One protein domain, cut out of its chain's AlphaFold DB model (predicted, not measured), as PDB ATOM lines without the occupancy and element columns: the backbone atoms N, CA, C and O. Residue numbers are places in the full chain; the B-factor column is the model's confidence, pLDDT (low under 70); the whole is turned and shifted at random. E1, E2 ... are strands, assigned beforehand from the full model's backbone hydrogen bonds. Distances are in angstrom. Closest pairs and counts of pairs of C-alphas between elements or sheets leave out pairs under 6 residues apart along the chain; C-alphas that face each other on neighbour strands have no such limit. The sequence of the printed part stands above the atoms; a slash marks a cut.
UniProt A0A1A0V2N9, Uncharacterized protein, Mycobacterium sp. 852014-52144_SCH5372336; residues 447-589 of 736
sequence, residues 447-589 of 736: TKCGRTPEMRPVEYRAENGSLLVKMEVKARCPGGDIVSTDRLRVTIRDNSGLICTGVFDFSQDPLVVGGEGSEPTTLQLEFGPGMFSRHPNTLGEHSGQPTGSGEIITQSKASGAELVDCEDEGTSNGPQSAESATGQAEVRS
ATOM      1  N   THR A 447     -12.196  25.627 -10.897       74.25
ATOM      2  CA  THR A 447     -12.102  24.499 -11.820       74.25
ATOM      3  C   THR A 447     -11.490  24.937 -13.139       74.25
ATOM      4  O   THR A 447     -11.506  26.111 -13.508       74.25
ATOM      5  N   LYS A 448     -10.908  23.975 -13.849       69.56
ATOM      6  CA  LYS A 448     -10.290  24.228 -15.145       69.56
ATOM      7  C   LYS A 448     -11.326  24.707 -16.170       69.56
ATOM      8  O   LYS A 448     -12.365  24.073 -16.350       69.56
ATOM      9  N   CYS A 449     -11.033  25.814 -16.849       73.00
ATOM     10  CA  CYS A 449     -11.860  26.373 -17.913       73.00
ATOM     11  C   CYS A 449     -11.377  25.833 -19.267       73.00
ATOM     12  O   CYS A 449     -10.184  25.683 -19.506       73.00
ATOM     13  N   GLY A 450     -12.299  25.576 -20.197       66.81
ATOM     14  CA  GLY A 450     -11.963  25.192 -21.577       66.81
ATOM     15  C   GLY A 450     -11.651  26.375 -22.506       66.81
ATOM     16  O   GLY A 450     -11.684  26.217 -23.721       66.81
ATOM     17  N   ARG A 451     -11.438  27.583 -21.965       77.31
ATOM     18  CA  ARG A 451     -11.135  28.807 -22.726       77.31
ATOM     19  C   ARG A 451      -9.784  29.341 -22.289       77.31
ATOM     20  O   ARG A 451      -9.532  29.401 -21.091       77.31
ATOM     21  N   THR A 452      -8.975  29.820 -23.231       84.88
ATOM     22  CA  THR A 452      -7.728  30.502 -22.879       84.88
ATOM     23  C   THR A 452      -8.018  31.760 -22.050       84.88
ATOM     24  O   THR A 452      -9.016  32.461 -22.290       84.88
ATOM     25  N   PRO A 453      -7.184  32.055 -21.040       89.31
ATOM     26  CA  PRO A 453      -7.421  33.181 -20.153       89.31
ATOM     27  C   PRO A 453      -7.310  34.507 -20.912       89.31
ATOM     28  O   PRO A 453      -6.632  34.632 -21.933       89.31
ATOM     29  N   GLU A 454      -7.977  35.539 -20.407       92.38
ATOM     30  CA  GLU A 454      -7.737  36.901 -20.866       92.38
ATOM     31  C   GLU A 454      -6.438  37.414 -20.238       92.38
ATOM     32  O   GLU A 454      -6.332  37.515 -19.015       92.38
ATOM     33  N   MET A 455      -5.454  37.749 -21.072       94.38
ATOM     34  CA  MET A 455      -4.177  38.304 -20.632       94.38
ATOM     35  C   MET A 455      -4.034  39.752 -21.093       94.38
ATOM     36  O   MET A 455      -4.278  40.071 -22.256       94.38
ATOM     37  N   ARG A 456      -3.598  40.636 -20.192       95.25
ATOM     38  CA  ARG A 456      -3.364  42.056 -20.479       95.25
ATOM     39  C   ARG A 456      -1.962  42.472 -20.036       95.25
ATOM     40  O   ARG A 456      -1.651  42.313 -18.856       95.25
ATOM     41  N   PRO A 457      -1.109  43.012 -20.924       96.06
ATOM     42  CA  PRO A 457       0.199  43.510 -20.529       96.06
ATOM     43  C   PRO A 457       0.044  44.739 -19.636       96.06
ATOM     44  O   PRO A 457      -0.800  45.599 -19.878       96.06
ATOM     45  N   VAL A 458       0.887  44.832 -18.615       95.88
ATOM     46  CA  VAL A 458       0.946  45.965 -17.682       95.88
ATOM     47  C   VAL A 458       2.282  46.688 -17.801       95.88
ATOM     48  O   VAL A 458       2.338  47.919 -17.771       95.88
ATOM     49  N   GLU A 459       3.371  45.935 -17.949       96.38
ATOM     50  CA  GLU A 459       4.728  46.470 -17.953       96.38
ATOM     51  C   GLU A 459       5.660  45.603 -18.803       96.38
ATOM     52  O   GLU A 459       5.591  44.374 -18.774       96.38
ATOM     53  N   TYR A 460       6.560  46.262 -19.524       96.25
ATOM     54  CA  TYR A 460       7.643  45.660 -20.292       96.25
ATOM     55  C   TYR A 460       8.975  46.006 -19.633       96.25
ATOM     56  O   TYR A 460       9.230  47.179 -19.360       96.25
ATOM     57  N   ARG A 461       9.855  45.022 -19.442       94.69
ATOM     58  CA  ARG A 461      11.227  45.212 -18.951       94.69
ATOM     59  C   ARG A 461      12.215  44.447 -19.825       94.69
ATOM     60  O   ARG A 461      12.062  43.252 -20.030       94.69
ATOM     61  N   ALA A 462      13.250  45.120 -20.310       91.69
ATOM     62  CA  ALA A 462      14.382  44.485 -20.973       91.69
ATOM     63  C   ALA A 462      15.482  44.196 -19.945       91.69
ATOM     64  O   ALA A 462      15.965  45.108 -19.270       91.69
ATOM     65  N   GLU A 463      15.889  42.934 -19.830       87.50
ATOM     66  CA  GLU A 463      16.902  42.488 -18.870       87.50
ATOM     67  C   GLU A 463      17.649  41.271 -19.427       87.50
ATOM     68  O   GLU A 463      17.035  40.339 -19.937       87.50
ATOM     69  N   ASN A 464      18.984  41.276 -19.359       81.75
ATOM     70  CA  ASN A 464      19.847  40.165 -19.801       81.75
ATOM     71  C   ASN A 464      19.595  39.651 -21.237       81.75
ATOM     72  O   ASN A 464      19.870  38.493 -21.539       81.75
ATOM     73  N   GLY A 465      19.106  40.508 -22.140       82.12
ATOM     74  CA  GLY A 465      18.788  40.128 -23.524       82.12
ATOM     75  C   GLY A 465      17.423  39.453 -23.711       82.12
ATOM     76  O   GLY A 465      17.113  39.065 -24.836       82.12
ATOM     77  N   SER A 466      16.616  39.358 -22.652       89.81
ATOM     78  CA  SER A 466      15.214  38.932 -22.675       89.81
ATOM     79  C   SER A 466      14.275  40.138 -22.542       89.81
ATOM     80  O   SER A 466      14.638  41.176 -21.973       89.81
ATOM     81  N   LEU A 467      13.043  39.985 -23.027       93.56
ATOM     82  CA  LEU A 467      11.922  40.876 -22.741       93.56
ATOM     83  C   LEU A 467      11.016  40.204 -21.704       93.56
ATOM     84  O   LEU A 467      10.369  39.200 -21.988       93.56
ATOM     85  N   LEU A 468      10.971  40.762 -20.499       95.31
ATOM     86  CA  LEU A 468      10.028  40.369 -19.464       95.31
ATOM     87  C   LEU A 468       8.752  41.181 -19.630       95.31
ATOM     88  O   LEU A 468       8.790  42.413 -19.658       95.31
ATOM     89  N   VAL A 469       7.624  40.489 -19.719       96.75
ATOM     90  CA  VAL A 469       6.306  41.105 -19.826       96.75
ATOM     91  C   VAL A 469       5.501  40.726 -18.598       96.75
ATOM     92  O   VAL A 469       5.213  39.554 -18.360       96.75
ATOM     93  N   LYS A 470       5.151  41.729 -17.798       96.19
ATOM     94  CA  LYS A 470       4.234  41.568 -16.677       96.19
ATOM     95  C   LYS A 470       2.807  41.661 -17.199       96.19
ATOM     96  O   LYS A 470       2.445  42.665 -17.810       96.19
ATOM     97  N   MET A 471       2.016  40.639 -16.921       95.44
ATOM     98  CA  MET A 471       0.646  40.466 -17.381       95.44
ATOM     99  C   MET A 471      -0.312  40.429 -16.187       95.44
ATOM    100  O   MET A 471       0.007  39.866 -15.138       95.44
ATOM    101  N   GLU A 472      -1.502  40.982 -16.374       94.62
ATOM    102  CA  GLU A 472      -2.689  40.651 -15.590       94.62
ATOM    103  C   GLU A 472      -3.470  39.564 -16.322       94.62
ATOM    104  O   GLU A 472      -3.757  39.692 -17.514       94.62
ATOM    105  N   VAL A 473      -3.808  38.498 -15.604       94.19
ATOM    106  CA  VAL A 473      -4.503  37.329 -16.136       94.19
ATOM    107  C   VAL A 473      -5.851  37.198 -15.446       94.19
ATOM    108  O   VAL A 473      -5.941  37.220 -14.214       94.19
ATOM    109  N   LYS A 474      -6.909  37.066 -16.244       91.88
ATOM    110  CA  LYS A 474      -8.276  36.827 -15.782       91.88
ATOM    111  C   LYS A 474      -8.865  35.610 -16.469       91.88
ATOM    112  O   LYS A 474      -8.675  35.405 -17.668       91.88
ATOM    113  N   ALA A 475      -9.619  34.824 -15.713       88.12
ATOM    114  CA  ALA A 475     -10.387  33.738 -16.282       88.12
ATOM    115  C   ALA A 475     -11.515  34.322 -17.141       88.12
ATOM    116  O   ALA A 475     -12.167  35.293 -16.755       88.12
ATOM    117  N   ARG A 476     -11.771  33.711 -18.301       83.56
ATOM    118  CA  ARG A 476     -12.982  34.004 -19.089       83.56
ATOM    119  C   ARG A 476     -14.203  33.229 -18.584       83.56
ATOM    120  O   ARG A 476     -15.321  33.514 -19.004       83.56
ATOM    121  N   CYS A 477     -13.979  32.238 -17.725       80.44
ATOM    122  CA  CYS A 477     -15.018  31.477 -17.051       80.44
ATOM    123  C   CYS A 477     -15.407  32.143 -15.716       80.44
ATOM    124  O   CYS A 477     -14.514  32.545 -14.965       80.44
ATOM    125  N   PRO A 478     -16.706  32.198 -15.358       75.50
ATOM    126  CA  PRO A 478     -17.155  32.779 -14.088       75.50
ATOM    127  C   PRO A 478     -16.562  32.106 -12.840       75.50
ATOM    128  O   PRO A 478     -16.347  32.774 -11.835       75.50
ATOM    129  N   GLY A 479     -16.265  30.801 -12.907       73.56
ATOM    130  CA  GLY A 479     -15.710  30.007 -11.799       73.56
ATOM    131  C   GLY A 479     -14.184  30.048 -11.647       73.56
ATOM    132  O   GLY A 479     -13.657  29.430 -10.727       73.56
ATOM    133  N   GLY A 480     -13.474  30.773 -12.515       85.19
ATOM    134  CA  GLY A 480     -12.011  30.764 -12.573       85.19
ATOM    135  C   GLY A 480     -11.475  29.823 -13.650       85.19
ATOM    136  O   GLY A 480     -12.231  29.351 -14.499       85.19
ATOM    137  N   ASP A 481     -10.162  29.629 -13.671       88.81
ATOM    138  CA  ASP A 481      -9.469  28.790 -14.650       88.81
ATOM    139  C   ASP A 481      -8.199  28.168 -14.049       88.81
ATOM    140  O   ASP A 481      -7.613  28.710 -13.114       88.81
ATOM    141  N   ILE A 482      -7.751  27.044 -14.603       87.88
ATOM    142  CA  ILE A 482      -6.460  26.420 -14.320       87.88
ATOM    143  C   ILE A 482      -5.732  26.224 -15.652       87.88
ATOM    144  O   ILE A 482      -5.972  25.264 -16.387       87.88
ATOM    145  N   VAL A 483      -4.782  27.110 -15.939       89.75
ATOM    146  CA  VAL A 483      -3.902  26.985 -17.102       89.75
ATOM    147  C   VAL A 483      -2.817  25.977 -16.753       89.75
ATOM    148  O   VAL A 483      -1.931  26.266 -15.956       89.75
ATOM    149  N   SER A 484      -2.891  24.782 -17.330       89.69
ATOM    150  CA  SER A 484      -1.945  23.691 -17.050       89.69
ATOM    151  C   SER A 484      -1.397  23.031 -18.319       89.69
ATOM    152  O   SER A 484      -1.011  21.866 -18.313       89.69
ATOM    153  N   THR A 485      -1.455  23.732 -19.444       88.00
ATOM    154  CA  THR A 485      -0.958  23.221 -20.723       88.00
ATOM    155  C   THR A 485       0.566  23.230 -20.765       88.00
ATOM    156  O   THR A 485       1.197  24.141 -20.234       88.00
ATOM    157  N   ASP A 486       1.177  22.243 -21.416       87.06
ATOM    158  CA  ASP A 486       2.620  22.232 -21.667       87.06
ATOM    159  C   ASP A 486       3.048  23.140 -22.834       87.06
ATOM    160  O   ASP A 486       4.252  23.336 -23.047       87.06
ATOM    161  N   ARG A 487       2.084  23.708 -23.579       89.12
ATOM    162  CA  ARG A 487       2.332  24.605 -24.717       89.12
ATOM    163  C   ARG A 487       1.250  25.677 -24.894       89.12
ATOM    164  O   ARG A 487       0.414  25.600 -25.791       89.12
ATOM    165  N   LEU A 488       1.331  26.750 -24.114       91.00
ATOM    166  CA  LEU A 488       0.557  27.967 -24.362       91.00
ATOM    167  C   LEU A 488       1.353  28.938 -25.240       91.00
ATOM    168  O   LEU A 488       2.368  29.482 -24.792       91.00
ATOM    169  N   ARG A 489       0.899  29.200 -26.467       91.88
ATOM    170  CA  ARG A 489       1.456  30.262 -27.311       91.88
ATOM    171  C   ARG A 489       0.833  31.600 -26.929       91.88
ATOM    172  O   ARG A 489      -0.383  31.756 -26.948       91.88
ATOM    173  N   VAL A 490       1.681  32.581 -26.630       93.75
ATOM    174  CA  VAL A 490       1.276  33.965 -26.352       93.75
ATOM    175  C   VAL A 490       1.911  34.882 -27.388       93.75
ATOM    176  O   VAL A 490       3.138  34.945 -27.497       93.75
ATOM    177  N   THR A 491       1.081  35.616 -28.128       93.50
ATOM    178  CA  THR A 491       1.505  36.588 -29.144       93.50
ATOM    179  C   THR A 491       0.975  37.972 -28.791       93.50
ATOM    180  O   THR A 491      -0.223  38.154 -28.606       93.50
ATOM    181  N   ILE A 492       1.864  38.967 -28.712       94.62
ATOM    182  CA  ILE A 492       1.519  40.348 -28.353       94.62
ATOM    183  C   ILE A 492       1.782  41.263 -29.549       94.62
ATOM    184  O   ILE A 492       2.885  41.274 -30.109       94.62
ATOM    185  N   ARG A 493       0.776  42.051 -29.930       92.12
ATOM    186  CA  ARG A 493       0.834  43.034 -31.021       92.12
ATOM    187  C   ARG A 493       0.291  44.385 -30.567       92.12
ATOM    188  O   ARG A 493      -0.557  44.457 -29.683       92.12
ATOM    189  N   ASP A 494       0.737  45.451 -31.213       88.94
ATOM    190  CA  ASP A 494       0.086  46.760 -31.161       88.94
ATOM    191  C   ASP A 494      -0.208  47.262 -32.586       88.94
ATOM    192  O   ASP A 494       0.018  46.567 -33.580       88.94
ATOM    193  N   ASN A 495      -0.706  48.493 -32.703       83.81
ATOM    194  CA  ASN A 495      -0.981  49.114 -34.003       83.81
ATOM    195  C   ASN A 495       0.275  49.304 -34.881       83.81
ATOM    196  O   ASN A 495       0.143  49.595 -36.069       83.81
ATOM    197  N   SER A 496       1.476  49.183 -34.312       81.00
ATOM    198  CA  SER A 496       2.765  49.295 -35.003       81.00
ATOM    199  C   SER A 496       3.348  47.936 -35.409       81.00
ATOM    200  O   SER A 496       4.424  47.910 -36.010       81.00
ATOM    201  N   GLY A 497       2.672  46.829 -35.087       86.44
ATOM    202  CA  GLY A 497       3.035  45.478 -35.508       86.44
ATOM    203  C   GLY A 497       3.286  44.510 -34.350       86.44
ATOM    204  O   GLY A 497       2.787  44.671 -33.236       86.44
ATOM    205  N   LEU A 498       4.043  43.451 -34.640       91.38
ATOM    206  CA  LEU A 498       4.420  42.441 -33.653       91.38
ATOM    207  C   LEU A 498       5.347  43.027 -32.578       91.38
ATOM    208  O   LEU A 498       6.286  43.750 -32.915       91.38
ATOM    209  N   ILE A 499       5.102  42.678 -31.309       93.38
ATOM    210  CA  ILE A 499       5.968  42.990 -30.158       93.38
ATOM    211  C   ILE A 499       6.793  41.760 -29.770       93.38
ATOM    212  O   ILE A 499       8.022  41.834 -29.703       93.38
ATOM    213  N   CYS A 500       6.120  40.639 -29.502       92.56
ATOM    214  CA  CYS A 500       6.750  39.372 -29.138       92.56
ATOM    215  C   CYS A 500       5.805  38.182 -29.340       92.56
ATOM    216  O   CYS A 500       4.583  38.335 -29.346       92.56
ATOM    217  N   THR A 501       6.376  36.989 -29.498       92.25
ATOM    218  CA  THR A 501       5.651  35.714 -29.513       92.25
ATOM    219  C   THR A 501       6.507  34.624 -28.873       92.25
ATOM    220  O   THR A 501       7.725  34.595 -29.052       92.25
ATOM    221  N   GLY A 502       5.888  33.752 -28.079       89.19
ATOM    222  CA  GLY A 502       6.586  32.713 -27.325       89.19
ATOM    223  C   GLY A 502       5.643  31.608 -26.864       89.19
ATOM    224  O   GLY A 502       4.441  31.830 -26.745       89.19
ATOM    225  N   VAL A 503       6.200  30.420 -26.620       90.31
ATOM    226  CA  VAL A 503       5.473  29.253 -26.095       90.31
ATOM    227  C   VAL A 503       5.915  28.989 -24.656       90.31
ATOM    228  O   VAL A 503       7.118  28.950 -24.367       90.31
ATOM    229  N   PHE A 504       4.944  28.818 -23.763       89.50
ATOM    230  CA  PHE A 504       5.123  28.686 -22.320       89.50
ATOM    231  C   PHE A 504       4.532  27.364 -21.815       89.50
ATOM    232  O   PHE A 504       3.472  26.943 -22.268       89.50
ATOM    233  N   ASP A 505       5.227  26.724 -20.875       88.69
ATOM    234  CA  ASP A 505       4.834  25.445 -20.270       88.69
ATOM    235  C   ASP A 505       4.318  25.689 -18.844       88.69
ATOM    236  O   ASP A 505       5.079  26.113 -17.972       88.69
ATOM    237  N   PHE A 506       3.034  25.410 -18.630       88.81
ATOM    238  CA  PHE A 506       2.321  25.463 -17.354       88.81
ATOM    239  C   PHE A 506       1.984  24.065 -16.804       88.81
ATOM    240  O   PHE A 506       1.274  23.950 -15.809       88.81
ATOM    241  N   SER A 507       2.470  22.983 -17.417       83.62
ATOM    242  CA  SER A 507       2.142  21.610 -16.994       83.62
ATOM    243  C   SER A 507       2.708  21.250 -15.619       83.62
ATOM    244  O   SER A 507       2.110  20.475 -14.878       83.62
ATOM    245  N   GLN A 508       3.872  21.807 -15.268       79.50
ATOM    246  CA  GLN A 508       4.546  21.532 -13.994       79.50
ATOM    247  C   GLN A 508       4.103  22.468 -12.869       79.50
ATOM    248  O   GLN A 508       4.046  22.047 -11.716       79.50
ATOM    249  N   ASP A 509       3.810  23.726 -13.204       83.81
ATOM    250  CA  ASP A 509       3.339  24.745 -12.265       83.81
ATOM    251  C   ASP A 509       2.109  25.448 -12.864       83.81
ATOM    252  O   ASP A 509       2.240  26.473 -13.545       83.81
ATOM    253  N   PRO A 510       0.915  24.842 -12.711       87.88
ATOM    254  CA  PRO A 510      -0.318  25.362 -13.281       87.88
ATOM    255  C   PRO A 510      -0.676  26.743 -12.731       87.88
ATOM    256  O   PRO A 510      -0.656  26.986 -11.523       87.88
ATOM    257  N   LEU A 511      -1.089  27.644 -13.617       90.81
ATOM    258  CA  LEU A 511      -1.590  28.955 -13.231       90.81
ATOM    259  C   LEU A 511      -3.073  28.850 -12.869       90.81
ATOM    260  O   LEU A 511      -3.917  28.678 -13.746       90.81
ATOM    261  N   VAL A 512      -3.402  29.001 -11.588       89.31
ATOM    262  CA  VAL A 512      -4.790  29.059 -11.122       89.31
ATOM    263  C   VAL A 512      -5.255  30.512 -11.148       89.31
ATOM    264  O   VAL A 512      -4.684  31.369 -10.479       89.31
ATOM    265  N   VAL A 513      -6.303  30.802 -11.904       89.38
ATOM    266  CA  VAL A 513      -6.840  32.148 -12.102       89.38
ATOM    267  C   VAL A 513      -8.216  32.238 -11.454       89.38
ATOM    268  O   VAL A 513      -9.079  31.393 -11.676       89.38
ATOM    269  N   GLY A 514      -8.426  33.267 -10.636       84.31
ATOM    270  CA  GLY A 514      -9.699  33.474  -9.945       84.31
ATOM    271  C   GLY A 514     -10.862  33.765 -10.899       84.31
ATOM    272  O   GLY A 514     -10.674  34.318 -11.985       84.31
ATOM    273  N   GLY A 515     -12.069  33.390 -10.470       81.50
ATOM    274  CA  GLY A 515     -13.318  33.657 -11.182       81.50
ATOM    275  C   GLY A 515     -13.803  35.102 -11.076       81.50
ATOM    276  O   GLY A 515     -13.091  35.999 -10.613       81.50
ATOM    277  N   GLU A 516     -15.043  35.335 -11.494       76.50
ATOM    278  CA  GLU A 516     -15.647  36.665 -11.539       76.50
ATOM    279  C   GLU A 516     -15.658  37.328 -10.147       76.50
ATOM    280  O   GLU A 516     -16.065  36.733  -9.152       76.50
ATOM    281  N   GLY A 517     -15.163  38.569 -10.062       74.62
ATOM    282  CA  GLY A 517     -15.008  39.303  -8.797       74.62
ATOM    283  C   GLY A 517     -13.680  39.074  -8.060       74.62
ATOM    284  O   GLY A 517     -13.422  39.771  -7.080       74.62
ATOM    285  N   SER A 518     -12.822  38.165  -8.537       79.94
ATOM    286  CA  SER A 518     -11.457  37.993  -8.019       79.94
ATOM    287  C   SER A 518     -10.500  39.058  -8.568       79.94
ATOM    288  O   SER A 518     -10.665  39.545  -9.692       79.94
ATOM    289  N   GLU A 519      -9.470  39.405  -7.792       84.12
ATOM    290  CA  GLU A 519      -8.359  40.227  -8.287       84.12
ATOM    291  C   GLU A 519      -7.600  39.488  -9.411       84.12
ATOM    292  O   GLU A 519      -7.465  38.263  -9.341       84.12
ATOM    293  N   PRO A 520      -7.103  40.193 -10.448       87.19
ATOM    294  CA  PRO A 520      -6.350  39.564 -11.528       87.19
ATOM    295  C   PRO A 520      -5.073  38.887 -11.013       87.19
ATOM    296  O   PRO A 520      -4.310  39.469 -10.235       87.19
ATOM    297  N   THR A 521      -4.788  37.688 -11.516       89.94
ATOM    298  CA  THR A 521      -3.521  37.004 -11.249       89.94
ATOM    299  C   THR A 521      -2.392  37.723 -11.982       89.94
ATOM    300  O   THR A 521      -2.493  38.016 -13.173       89.94
ATOM    301  N   THR A 522      -1.290  38.009 -11.288       92.12
ATOM    302  CA  THR A 522      -0.108  38.606 -11.925       92.12
ATOM    303  C   THR A 522       0.811  37.510 -12.465       92.12
ATOM    304  O   THR A 522       1.267  36.658 -11.704       92.12
ATOM    305  N   LEU A 523       1.137  37.567 -13.755       94.12
ATOM    306  CA  LEU A 523       2.024  36.618 -14.433       94.12
ATOM    307  C   LEU A 523       3.190  37.357 -15.097       94.12
ATOM    308  O   LEU A 523       2.967  38.283 -15.870       94.12
ATOM    309  N   GLN A 524       4.433  36.954 -14.836       95.50
ATOM    310  CA  GLN A 524       5.605  37.452 -15.565       95.50
ATOM    311  C   GLN A 524       6.031  36.432 -16.625       95.50
ATOM    312  O   GLN A 524       6.455  35.329 -16.286       95.50
ATOM    313  N   LEU A 525       5.941  36.817 -17.897       94.88
ATOM    314  CA  LEU A 525       6.396  36.028 -19.039       94.88
ATOM    315  C   LEU A 525       7.785  36.497 -19.477       94.88
ATOM    316  O   LEU A 525       7.971  37.673 -19.790       94.88
ATOM    317  N   GLU A 526       8.763  35.594 -19.521       94.31
ATOM    318  CA  GLU A 526      10.093  35.891 -20.067       94.31
ATOM    319  C   GLU A 526      10.199  35.415 -21.521       94.31
ATOM    320  O   GLU A 526      10.234  34.210 -21.773       94.31
ATOM    321  N   PHE A 527      10.291  36.363 -22.459       91.94
ATOM    322  CA  PHE A 527      10.585  36.121 -23.871       91.94
ATOM    323  C   PHE A 527      12.092  36.258 -24.094       91.94
ATOM    324  O   PHE A 527      12.648  37.357 -24.047       91.94
ATOM    325  N   GLY A 528      12.765  35.134 -24.323       88.38
ATOM    326  CA  GLY A 528      14.209  35.105 -24.563       88.38
ATOM    327  C   GLY A 528      14.653  35.701 -25.914       88.38
ATOM    328  O   GLY A 528      13.837  36.185 -26.706       88.38
ATOM    329  N   PRO A 529      15.963  35.636 -26.221       83.12
ATOM    330  CA  PRO A 529      16.509  36.097 -27.496       83.12
ATOM    331  C   PRO A 529      15.803  35.449 -28.694       83.12
ATOM    332  O   PRO A 529      15.600  34.237 -28.714       83.12
ATOM    333  N   GLY A 530      15.443  36.244 -29.705       84.88
ATOM    334  CA  GLY A 530      14.741  35.747 -30.893       84.88
ATOM    335  C   GLY A 530      13.216  35.689 -30.782       84.88
ATOM    336  O   GLY A 530      12.579  35.410 -31.793       84.88
ATOM    337  N   MET A 531      12.623  35.972 -29.614       88.44
ATOM    338  CA  MET A 531      11.166  35.906 -29.380       88.44
ATOM    339  C   MET A 531      10.466  37.272 -29.319       88.44
ATOM    340  O   MET A 531       9.243  37.338 -29.224       88.44
ATOM    341  N   PHE A 532      11.213  38.372 -29.400       92.62
ATOM    342  CA  PHE A 532      10.659  39.724 -29.417       92.62
ATOM    343  C   PHE A 532      11.302  40.573 -30.511       92.62
ATOM    344  O   PHE A 532      12.478  40.414 -30.834       92.62
ATOM    345  N   SER A 533      10.526  41.489 -31.074       92.94
ATOM    346  CA  SER A 533      10.906  42.391 -32.168       92.94
ATOM    347  C   SER A 533      11.023  43.846 -31.715       92.94
ATOM    348  O   SER A 533      11.515  44.692 -32.462       92.94
ATOM    349  N   ARG A 534      10.573  44.169 -30.498       92.81
ATOM    350  CA  ARG A 534      10.456  45.546 -30.006       92.81
ATOM    351  C   ARG A 534      11.098  45.711 -28.636       92.81
ATOM    352  O   ARG A 534      10.947  44.872 -27.757       92.81
ATOM    353  N   HIS A 535      11.800  46.824 -28.447       93.00
ATOM    354  CA  HIS A 535      12.433  47.187 -27.177       93.00
ATOM    355  C   HIS A 535      11.530  48.151 -26.375       93.00
ATOM    356  O   HIS A 535      10.813  48.934 -27.006       93.00
ATOM    357  N   PRO A 536      11.561  48.167 -25.022       93.38
ATOM    358  CA  PRO A 536      10.665  48.991 -24.193       93.38
ATOM    359  C   PRO A 536      10.573  50.478 -24.561       93.38
ATOM    360  O   PRO A 536       9.502  51.061 -24.478       93.38
ATOM    361  N   ASN A 537      11.648  51.084 -25.069       90.44
ATOM    362  CA  ASN A 537      11.647  52.469 -25.569       90.44
ATOM    363  C   ASN A 537      10.765  52.708 -26.818       90.44
ATOM    364  O   ASN A 537      10.718  53.828 -27.316       90.44
ATOM    365  N   THR A 538      10.152  51.663 -27.373       91.19
ATOM    366  CA  THR A 538       9.234  51.716 -28.520       91.19
ATOM    367  C   THR A 538       7.836  51.204 -28.172       91.19
ATOM    368  O   THR A 538       7.012  51.054 -29.072       91.19
ATOM    369  N   LEU A 539       7.578  50.877 -26.904       92.81
ATOM    370  CA  LEU A 539       6.366  50.195 -26.451       92.81
ATOM    371  C   LEU A 539       5.529  51.094 -25.544       92.81
ATOM    372  O   LEU A 539       6.046  52.026 -24.934       92.81
ATOM    373  N   GLY A 540       4.235  50.785 -25.451       88.50
ATOM    374  CA  GLY A 540       3.319  51.358 -24.471       88.50
ATOM    375  C   GLY A 540       3.368  52.887 -24.378       88.50
ATOM    376  O   GLY A 540       3.154  53.570 -25.378       88.50
ATOM    377  N   GLU A 541       3.672  53.440 -23.200       87.50
ATOM    378  CA  GLU A 541       3.735  54.901 -22.983       87.50
ATOM    379  C   GLU A 541       4.800  55.629 -23.829       87.50
ATOM    380  O   GLU A 541       4.710  56.843 -24.027       87.50
ATOM    381  N   HIS A 542       5.775  54.895 -24.374       85.62
ATOM    382  CA  HIS A 542       6.799  55.410 -25.286       85.62
ATOM    383  C   HIS A 542       6.455  55.182 -26.768       85.62
ATOM    384  O   HIS A 542       7.152  55.690 -27.649       85.62
ATOM    385  N   SER A 543       5.388  54.438 -27.076       79.25
ATOM    386  CA  SER A 543       4.972  54.168 -28.453       79.25
ATOM    387  C   SER A 543       4.603  55.470 -29.173       79.25
ATOM    388  O   SER A 543       3.804  56.274 -28.691       79.25
ATOM    389  N   GLY A 544       5.238  55.723 -30.322       66.31
ATOM    390  CA  GLY A 544       5.030  56.941 -31.114       66.31
ATOM    391  C   GLY A 544       5.546  58.244 -30.479       66.31
ATOM    392  O   GLY A 544       5.335  59.314 -31.052       66.31
ATOM    393  N   GLN A 545       6.231  58.184 -29.331       67.50
ATOM    394  CA  GLN A 545       6.825  59.347 -28.667       67.50
ATOM    395  C   GLN A 545       8.330  59.437 -28.985       67.50
ATOM    396  O   GLN A 545       9.062  58.462 -28.808       67.50
ATOM    397  N   PRO A 546       8.845  60.597 -29.428       59.75
ATOM    398  CA  PRO A 546      10.282  60.786 -29.575       59.75
ATOM    399  C   PRO A 546      10.975  60.735 -28.203       59.75
ATOM    400  O   PRO A 546      10.705  61.568 -27.337       59.75
ATOM    401  N   THR A 547      11.912  59.800 -28.012       58.88
ATOM    402  CA  THR A 547      12.715  59.721 -26.780       58.88
ATOM    403  C   THR A 547      13.750  60.857 -26.762       58.88
ATOM    404  O   THR A 547      14.825  60.789 -27.357       58.88
ATOM    405  N   GLY A 548      13.363  61.991 -26.173       54.91
ATOM    406  CA  GLY A 548      14.145  63.234 -26.195       54.91
ATOM    407  C   GLY A 548      15.162  63.384 -25.058       54.91
ATOM    408  O   GLY A 548      16.057  64.225 -25.152       54.91
ATOM    409  N   SER A 549      15.047  62.598 -23.985       55.62
ATOM    410  CA  SER A 549      16.006  62.582 -22.878       55.62
ATOM    411  C   SER A 549      17.072  61.525 -23.150       55.62
ATOM    412  O   SER A 549      16.773  60.443 -23.642       55.62
ATOM    413  N   GLY A 550      18.338  61.798 -22.827       61.03
ATOM    414  CA  GLY A 550      19.427  60.817 -22.934       61.03
ATOM    415  C   GLY A 550      19.342  59.643 -21.954       61.03
ATOM    416  O   GLY A 550      20.366  59.095 -21.560       61.03
ATOM    417  N   GLU A 551      18.132  59.301 -21.533       71.12
ATOM    418  CA  GLU A 551      17.807  58.268 -20.574       71.12
ATOM    419  C   GLU A 551      17.811  56.896 -21.252       71.12
ATOM    420  O   GLU A 551      17.396  56.725 -22.401       71.12
ATOM    421  N   ILE A 552      18.346  55.906 -20.545       81.56
ATOM    422  CA  ILE A 552      18.345  54.520 -20.998       81.56
ATOM    423  C   ILE A 552      17.018  53.914 -20.550       81.56
ATOM    424  O   ILE A 552      16.833  53.610 -19.375       81.56
ATOM    425  N   ILE A 553      16.097  53.752 -21.496       87.06
ATOM    426  CA  ILE A 553      14.762  53.213 -21.232       87.06
ATOM    427  C   ILE A 553      14.813  51.694 -21.367       87.06
ATOM    428  O   ILE A 553      14.776  51.165 -22.476       87.06
ATOM    429  N   THR A 554      14.904  50.995 -20.241       88.94
ATOM    430  CA  THR A 554      14.812  49.526 -20.172       88.94
ATOM    431  C   THR A 554      13.450  49.043 -19.691       88.94
ATOM    432  O   THR A 554      13.222  47.838 -19.642       88.94
ATOM    433  N   GLN A 555      12.544  49.954 -19.337       92.38
ATOM    434  CA  GLN A 555      11.209  49.645 -18.837       92.38
ATOM    435  C   GLN A 555      10.174  50.565 -19.477       92.38
ATOM    436  O   GLN A 555      10.480  51.711 -19.799       92.38
ATOM    437  N   SER A 556       8.958  50.066 -19.667       93.12
ATOM    438  CA  SER A 556       7.829  50.857 -20.154       93.12
ATOM    439  C   SER A 556       6.521  50.285 -19.640       93.12
ATOM    440  O   SER A 556       6.322  49.070 -19.678       93.12
ATOM    441  N   LYS A 557       5.590  51.150 -19.231       93.88
ATOM    442  CA  LYS A 557       4.207  50.724 -18.979       93.88
ATOM    443  C   LYS A 557       3.488  50.428 -20.285       93.88
ATOM    444  O   LYS A 557       3.746  51.105 -21.280       93.88
ATOM    445  N   ALA A 558       2.594  49.443 -20.265       92.25
ATOM    446  CA  ALA A 558       1.706  49.145 -21.381       92.25
ATOM    447  C   ALA A 558       0.704  50.285 -21.613       92.25
ATOM    448  O   ALA A 558       0.317  50.999 -20.685       92.25
ATOM    449  N   SER A 559       0.301  50.469 -22.866       88.31
ATOM    450  CA  SER A 559      -0.665  51.494 -23.272       88.31
ATOM    451  C   SER A 559      -2.117  51.074 -23.027       88.31
ATOM    452  O   SER A 559      -2.997  51.931 -22.960       88.31
ATOM    453  N   GLY A 560      -2.371  49.767 -22.907       83.75
ATOM    454  CA  GLY A 560      -3.706  49.171 -22.868       83.75
ATOM    455  C   GLY A 560      -4.328  48.974 -24.254       83.75
ATOM    456  O   GLY A 560      -5.460  48.505 -24.340       83.75
ATOM    457  N   ALA A 561      -3.617  49.338 -25.328       82.56
ATOM    458  CA  ALA A 561      -4.033  49.119 -26.714       82.56
ATOM    459  C   ALA A 561      -3.422  47.844 -27.323       82.56
ATOM    460  O   ALA A 561      -3.636  47.560 -28.501       82.56
ATOM    461  N   GLU A 562      -2.633  47.103 -26.547       91.31
ATOM    462  CA  GLU A 562      -1.991  45.879 -26.999       91.31
ATOM    463  C   GLU A 562      -3.009  44.744 -27.133       91.31
ATOM    464  O   GLU A 562      -3.811  44.477 -26.237       91.31
ATOM    465  N   LEU A 563      -2.962  44.066 -28.276       91.50
ATOM    466  CA  LEU A 563      -3.740  42.870 -28.555       91.50
ATOM    467  C   LEU A 563      -2.901  41.656 -28.166       91.50
ATOM    468  O   LEU A 563      -1.784  41.483 -28.663       91.50
ATOM    469  N   VAL A 564      -3.446  40.833 -27.274       95.00
ATOM    470  CA  VAL A 564      -2.829  39.577 -26.848       95.00
ATOM    471  C   VAL A 564      -3.653  38.423 -27.380       95.00
ATOM    472  O   VAL A 564      -4.843  38.317 -27.085       95.00
ATOM    473  N   ASP A 565      -2.994  37.568 -28.145       91.19
ATOM    474  CA  ASP A 565      -3.543  36.314 -28.627       91.19
ATOM    475  C   ASP A 565      -2.949  35.152 -27.828       91.19
ATOM    476  O   ASP A 565      -1.740  35.125 -27.567       91.19
ATOM    477  N   CYS A 566      -3.815  34.245 -27.384       90.06
ATOM    478  CA  CYS A 566      -3.471  33.105 -26.541       90.06
ATOM    479  C   CYS A 566      -4.051  31.842 -27.170       90.06
ATOM    480  O   CYS A 566      -5.269  31.649 -27.150       90.06
ATOM    481  N   GLU A 567      -3.169  30.979 -27.663       87.88
ATOM    482  CA  GLU A 567      -3.513  29.704 -28.289       87.88
ATOM    483  C   GLU A 567      -2.954  28.567 -27.428       87.88
ATOM    484  O   GLU A 567      -1.755  28.521 -27.139       87.88
ATOM    485  N   ASP A 568      -3.822  27.662 -26.977       86.31
ATOM    486  CA  ASP A 568      -3.399  26.432 -26.308       86.31
ATOM    487  C   ASP A 568      -3.113  25.365 -27.377       86.31
ATOM    488  O   ASP A 568      -4.033  24.808 -27.971       86.31
ATOM    489  N   GLU A 569      -1.830  25.127 -27.659       85.19
ATOM    490  CA  GLU A 569      -1.350  24.105 -28.605       85.19
ATOM    491  C   GLU A 569      -0.906  22.819 -27.893       85.19
ATOM    492  O   GLU A 569      -0.315  21.928 -28.512       85.19
ATOM    493  N   GLY A 570      -1.050  22.779 -26.572       77.69
ATOM    494  CA  GLY A 570      -0.466  21.750 -25.734       77.69
ATOM    495  C   GLY A 570      -1.474  20.733 -25.251       77.69
ATOM    496  O   GLY A 570      -2.673  20.772 -25.525       77.69
ATOM    497  N   THR A 571      -0.949  19.791 -24.490       70.94
ATOM    498  CA  THR A 571      -1.748  18.837 -23.744       70.94
ATOM    499  C   THR A 571      -2.030  19.416 -22.372       70.94
ATOM    500  O   THR A 571      -1.150  19.859 -21.631       70.94
ATOM    501  N   SER A 572      -3.310  19.457 -22.045       74.56
ATOM    502  CA  SER A 572      -3.813  20.170 -20.888       74.56
ATOM    503  C   SER A 572      -3.703  19.298 -19.624       74.56
ATOM    504  O   SER A 572      -4.710  18.917 -19.030       74.56
ATOM    505  N   ASN A 573      -2.471  19.006 -19.196       64.88
ATOM    506  CA  ASN A 573      -2.151  18.088 -18.097       64.88
ATOM    507  C   ASN A 573      -2.006  18.848 -16.771       64.88
ATOM    508  O   ASN A 573      -1.060  19.605 -16.582       64.88
ATOM    509  N   GLY A 574      -2.946  18.689 -15.843       62.19
ATOM    510  CA  GLY A 574      -2.876  19.363 -14.546       62.19
ATOM    511  C   GLY A 574      -4.116  19.155 -13.681       62.19
ATOM    512  O   GLY A 574      -5.051  18.464 -14.097       62.19
ATOM    513  N   PRO A 575      -4.128  19.716 -12.460       70.38
ATOM    514  CA  PRO A 575      -5.236  19.560 -11.532       70.38
ATOM    515  C   PRO A 575      -6.519  20.131 -12.143       70.38
ATOM    516  O   PRO A 575      -6.522  21.216 -12.717       70.38
ATOM    517  N   GLN A 576      -7.621  19.393 -12.010       71.00
ATOM    518  CA  GLN A 576      -8.938  19.811 -12.515       71.00
ATOM    519  C   GLN A 576      -9.635  20.808 -11.581       71.00
ATOM    520  O   GLN A 576     -10.624  21.440 -11.954       71.00
ATOM    521  N   SER A 577      -9.120  20.944 -10.357       75.50
ATOM    522  CA  SER A 577      -9.624  21.863  -9.350       75.50
ATOM    523  C   SER A 577      -8.514  22.373  -8.432       75.50
ATOM    524  O   SER A 577      -7.526  21.679  -8.189       75.50
ATOM    525  N   ALA A 578      -8.690  23.586  -7.920       74.44
ATOM    526  CA  ALA A 578      -7.798  24.236  -6.973       74.44
ATOM    527  C   ALA A 578      -8.603  25.048  -5.950       74.44
ATOM    528  O   ALA A 578      -9.599  25.691  -6.278       74.44
ATOM    529  N   GLU A 579      -8.158  25.037  -4.694       70.56
ATOM    530  CA  GLU A 579      -8.849  25.713  -3.584       70.56
ATOM    531  C   GLU A 579      -8.645  27.237  -3.580       70.56
ATOM    532  O   GLU A 579      -9.352  27.962  -2.882       70.56
ATOM    533  N   SER A 580      -7.647  27.758  -4.302       75.75
ATOM    534  CA  SER A 580      -7.315  29.188  -4.312       75.75
ATOM    535  C   SER A 580      -6.554  29.596  -5.568       75.75
ATOM    536  O   SER A 580      -5.767  28.817  -6.104       75.75
ATOM    537  N   ALA A 581      -6.769  30.839  -6.006       77.56
ATOM    538  CA  ALA A 581      -6.075  31.415  -7.151       77.56
ATOM    539  C   ALA A 581      -4.588  31.654  -6.856       77.56
ATOM    540  O   ALA A 581      -4.200  32.035  -5.747       77.56
ATOM    541  N   THR A 582      -3.760  31.506  -7.883       80.06
ATOM    542  CA  THR A 582      -2.362  31.914  -7.871       80.06
ATOM    543  C   THR A 582      -2.301  33.437  -7.765       80.06
ATOM    544  O   THR A 582      -2.879  34.156  -8.580       80.06
ATOM    545  N   GLY A 583      -1.598  33.952  -6.752       68.44
ATOM    546  CA  GLY A 583      -1.418  35.397  -6.579       68.44
ATOM    547  C   GLY A 583      -0.387  35.986  -7.547       68.44
ATOM    548  O   GLY A 583      -0.644  36.996  -8.205       68.44
ATOM    549  N   GLN A 584       0.785  35.349  -7.647       73.50
ATOM    550  CA  GLN A 584       1.867  35.722  -8.562       73.50
ATOM    551  C   GLN A 584       2.529  34.467  -9.136       73.50
ATOM    552  O   GLN A 584       2.773  33.521  -8.390       73.50
ATOM    553  N   ALA A 585       2.845  34.488 -10.430       74.81
ATOM    554  CA  ALA A 585       3.587  33.436 -11.120       74.81
ATOM    555  C   ALA A 585       4.645  34.032 -12.058       74.81
ATOM    556  O   ALA A 585       4.460  35.119 -12.613       74.81
ATOM    557  N   GLU A 586       5.742  33.309 -12.271       78.62
ATOM    558  CA  GLU A 586       6.770  33.656 -13.255       78.62
ATOM    559  C   GLU A 586       7.073  32.435 -14.125       78.62
ATOM    560  O   GLU A 586       7.415  31.375 -13.604       78.62
ATOM    561  N   VAL A 587       6.966  32.579 -15.449       82.88
ATOM    562  CA  VAL A 587       7.174  31.476 -16.397       82.88
ATOM    563  C   VAL A 587       8.085  31.926 -17.532       82.88
ATOM    564  O   VAL A 587       7.941  33.009 -18.104       82.88
ATOM    565  N   ARG A 588       9.052  31.070 -17.866       78.69
ATOM    566  CA  ARG A 588      10.001  31.298 -18.958       78.69
ATOM    567  C   ARG A 588       9.586  30.511 -20.188       78.69
ATOM    568  O   ARG A 588       9.235  29.338 -20.080       78.69
ATOM    569  N   SER A 589       9.678  31.134 -21.356       73.12
ATOM    570  CA  SER A 589       9.463  30.446 -22.630       73.12
ATOM    571  C   SER A 589      10.502  29.336 -22.845       73.12
ATOM    572  O   SER A 589      11.671  29.529 -22.491       73.12
TER     573      SER A 589
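Overview. This is residues 447 to 589 of the 736 residues of an uncharacterized protein of Mycobacterium sp. 852014-52144_SCH5372336 (UniProt A0A1A0V2N9). Two sheets lie face to face as a sandwich with their strands crossed: a strongly twisted sheet of five strands, E8, E1, E2, E7 and E10, and a smaller sheet of three, E5, E4 and E9. The short pair E3 and E6 sits toward one end of the long axis, and the loop of residues 528 to 554 reaches to the other end. The printed part has 143 residues with ten named strands, E1 to E10 in chain order, and no named helix; it is all strand, with 61 residues in named elements, under half. The five-stranded sheet, in the order E8, E1, E2, E7, E10, is mixed; the other two sheets are antiparallel. The whole is compact, with a radius of gyration of the C-alphas of 15.5 A, yet elongated, spanning 50 by 31 by 23 A.

Along the chain. In the largest sheet, E1 is residues 454 to 463, 25.3 A long, beginning at C-alpha 454 (-7.737, 36.901, -20.866) and bending by 61 degrees at residue 458. E2 is residues 466 to 474, 24.6 A; E7 is 521 to 527, 18.9 A; E8 is 555 to 557, 7.1 A; E10 is 584 to 588, 13.9 A, ending at C-alpha 588 (10.001, 31.298, -18.958). In the second sheet, E4 is residues 488 to 494, 20.0 A, E5 is 497 to 504, 21.5 A, and E9 is 563 to 568, 16.6 A. E3, residues 481 to 483, and E6, residues 511 to 513, measure 6.3 A and 6.2 A.

Arrangement. E1 and E2 form an antiparallel hairpin, with N 456 and O 472 at 2.8 A. E8 is antiparallel to E1, with N 460 and O 556 at 2.8 A. E7 is antiparallel to E2, with N 471 and O 523 at 2.7 A. E10 is parallel to E7, with N 524 and O 585 at 2.9 A. The sandwich's facing parts are 9.8 A centre to centre, and its strands cross at 84 degrees. Between its sheets, the closest C-alphas of E5 and E7 are Gly 502 and Phe 527, 6.3 A. E4 and E5 form a hairpin, with N 490 and O 502 at 2.9 A; E9 is antiparallel to E4, with N 491 and O 565 at 2.9 A. E3 and E6 are antiparallel, with N 483 and O 511 at 2.8 A. E1 with E8, E2 with E7, E3 with E6 and E4 with E5 make a jelly roll, four nested antiparallel pairs.

Size, cuts and confidence. The C-alphas farthest apart, Gly 548 and Gln 576, are 51.0 A apart. The printed part has no cut. The links E7 to E8 and E9 to E10 are long, 27 and 15 residues. Mean pLDDT of the printed part is 84.8; residues 448, 450, 544 to 550, 573 to 574 and 583 are under 70.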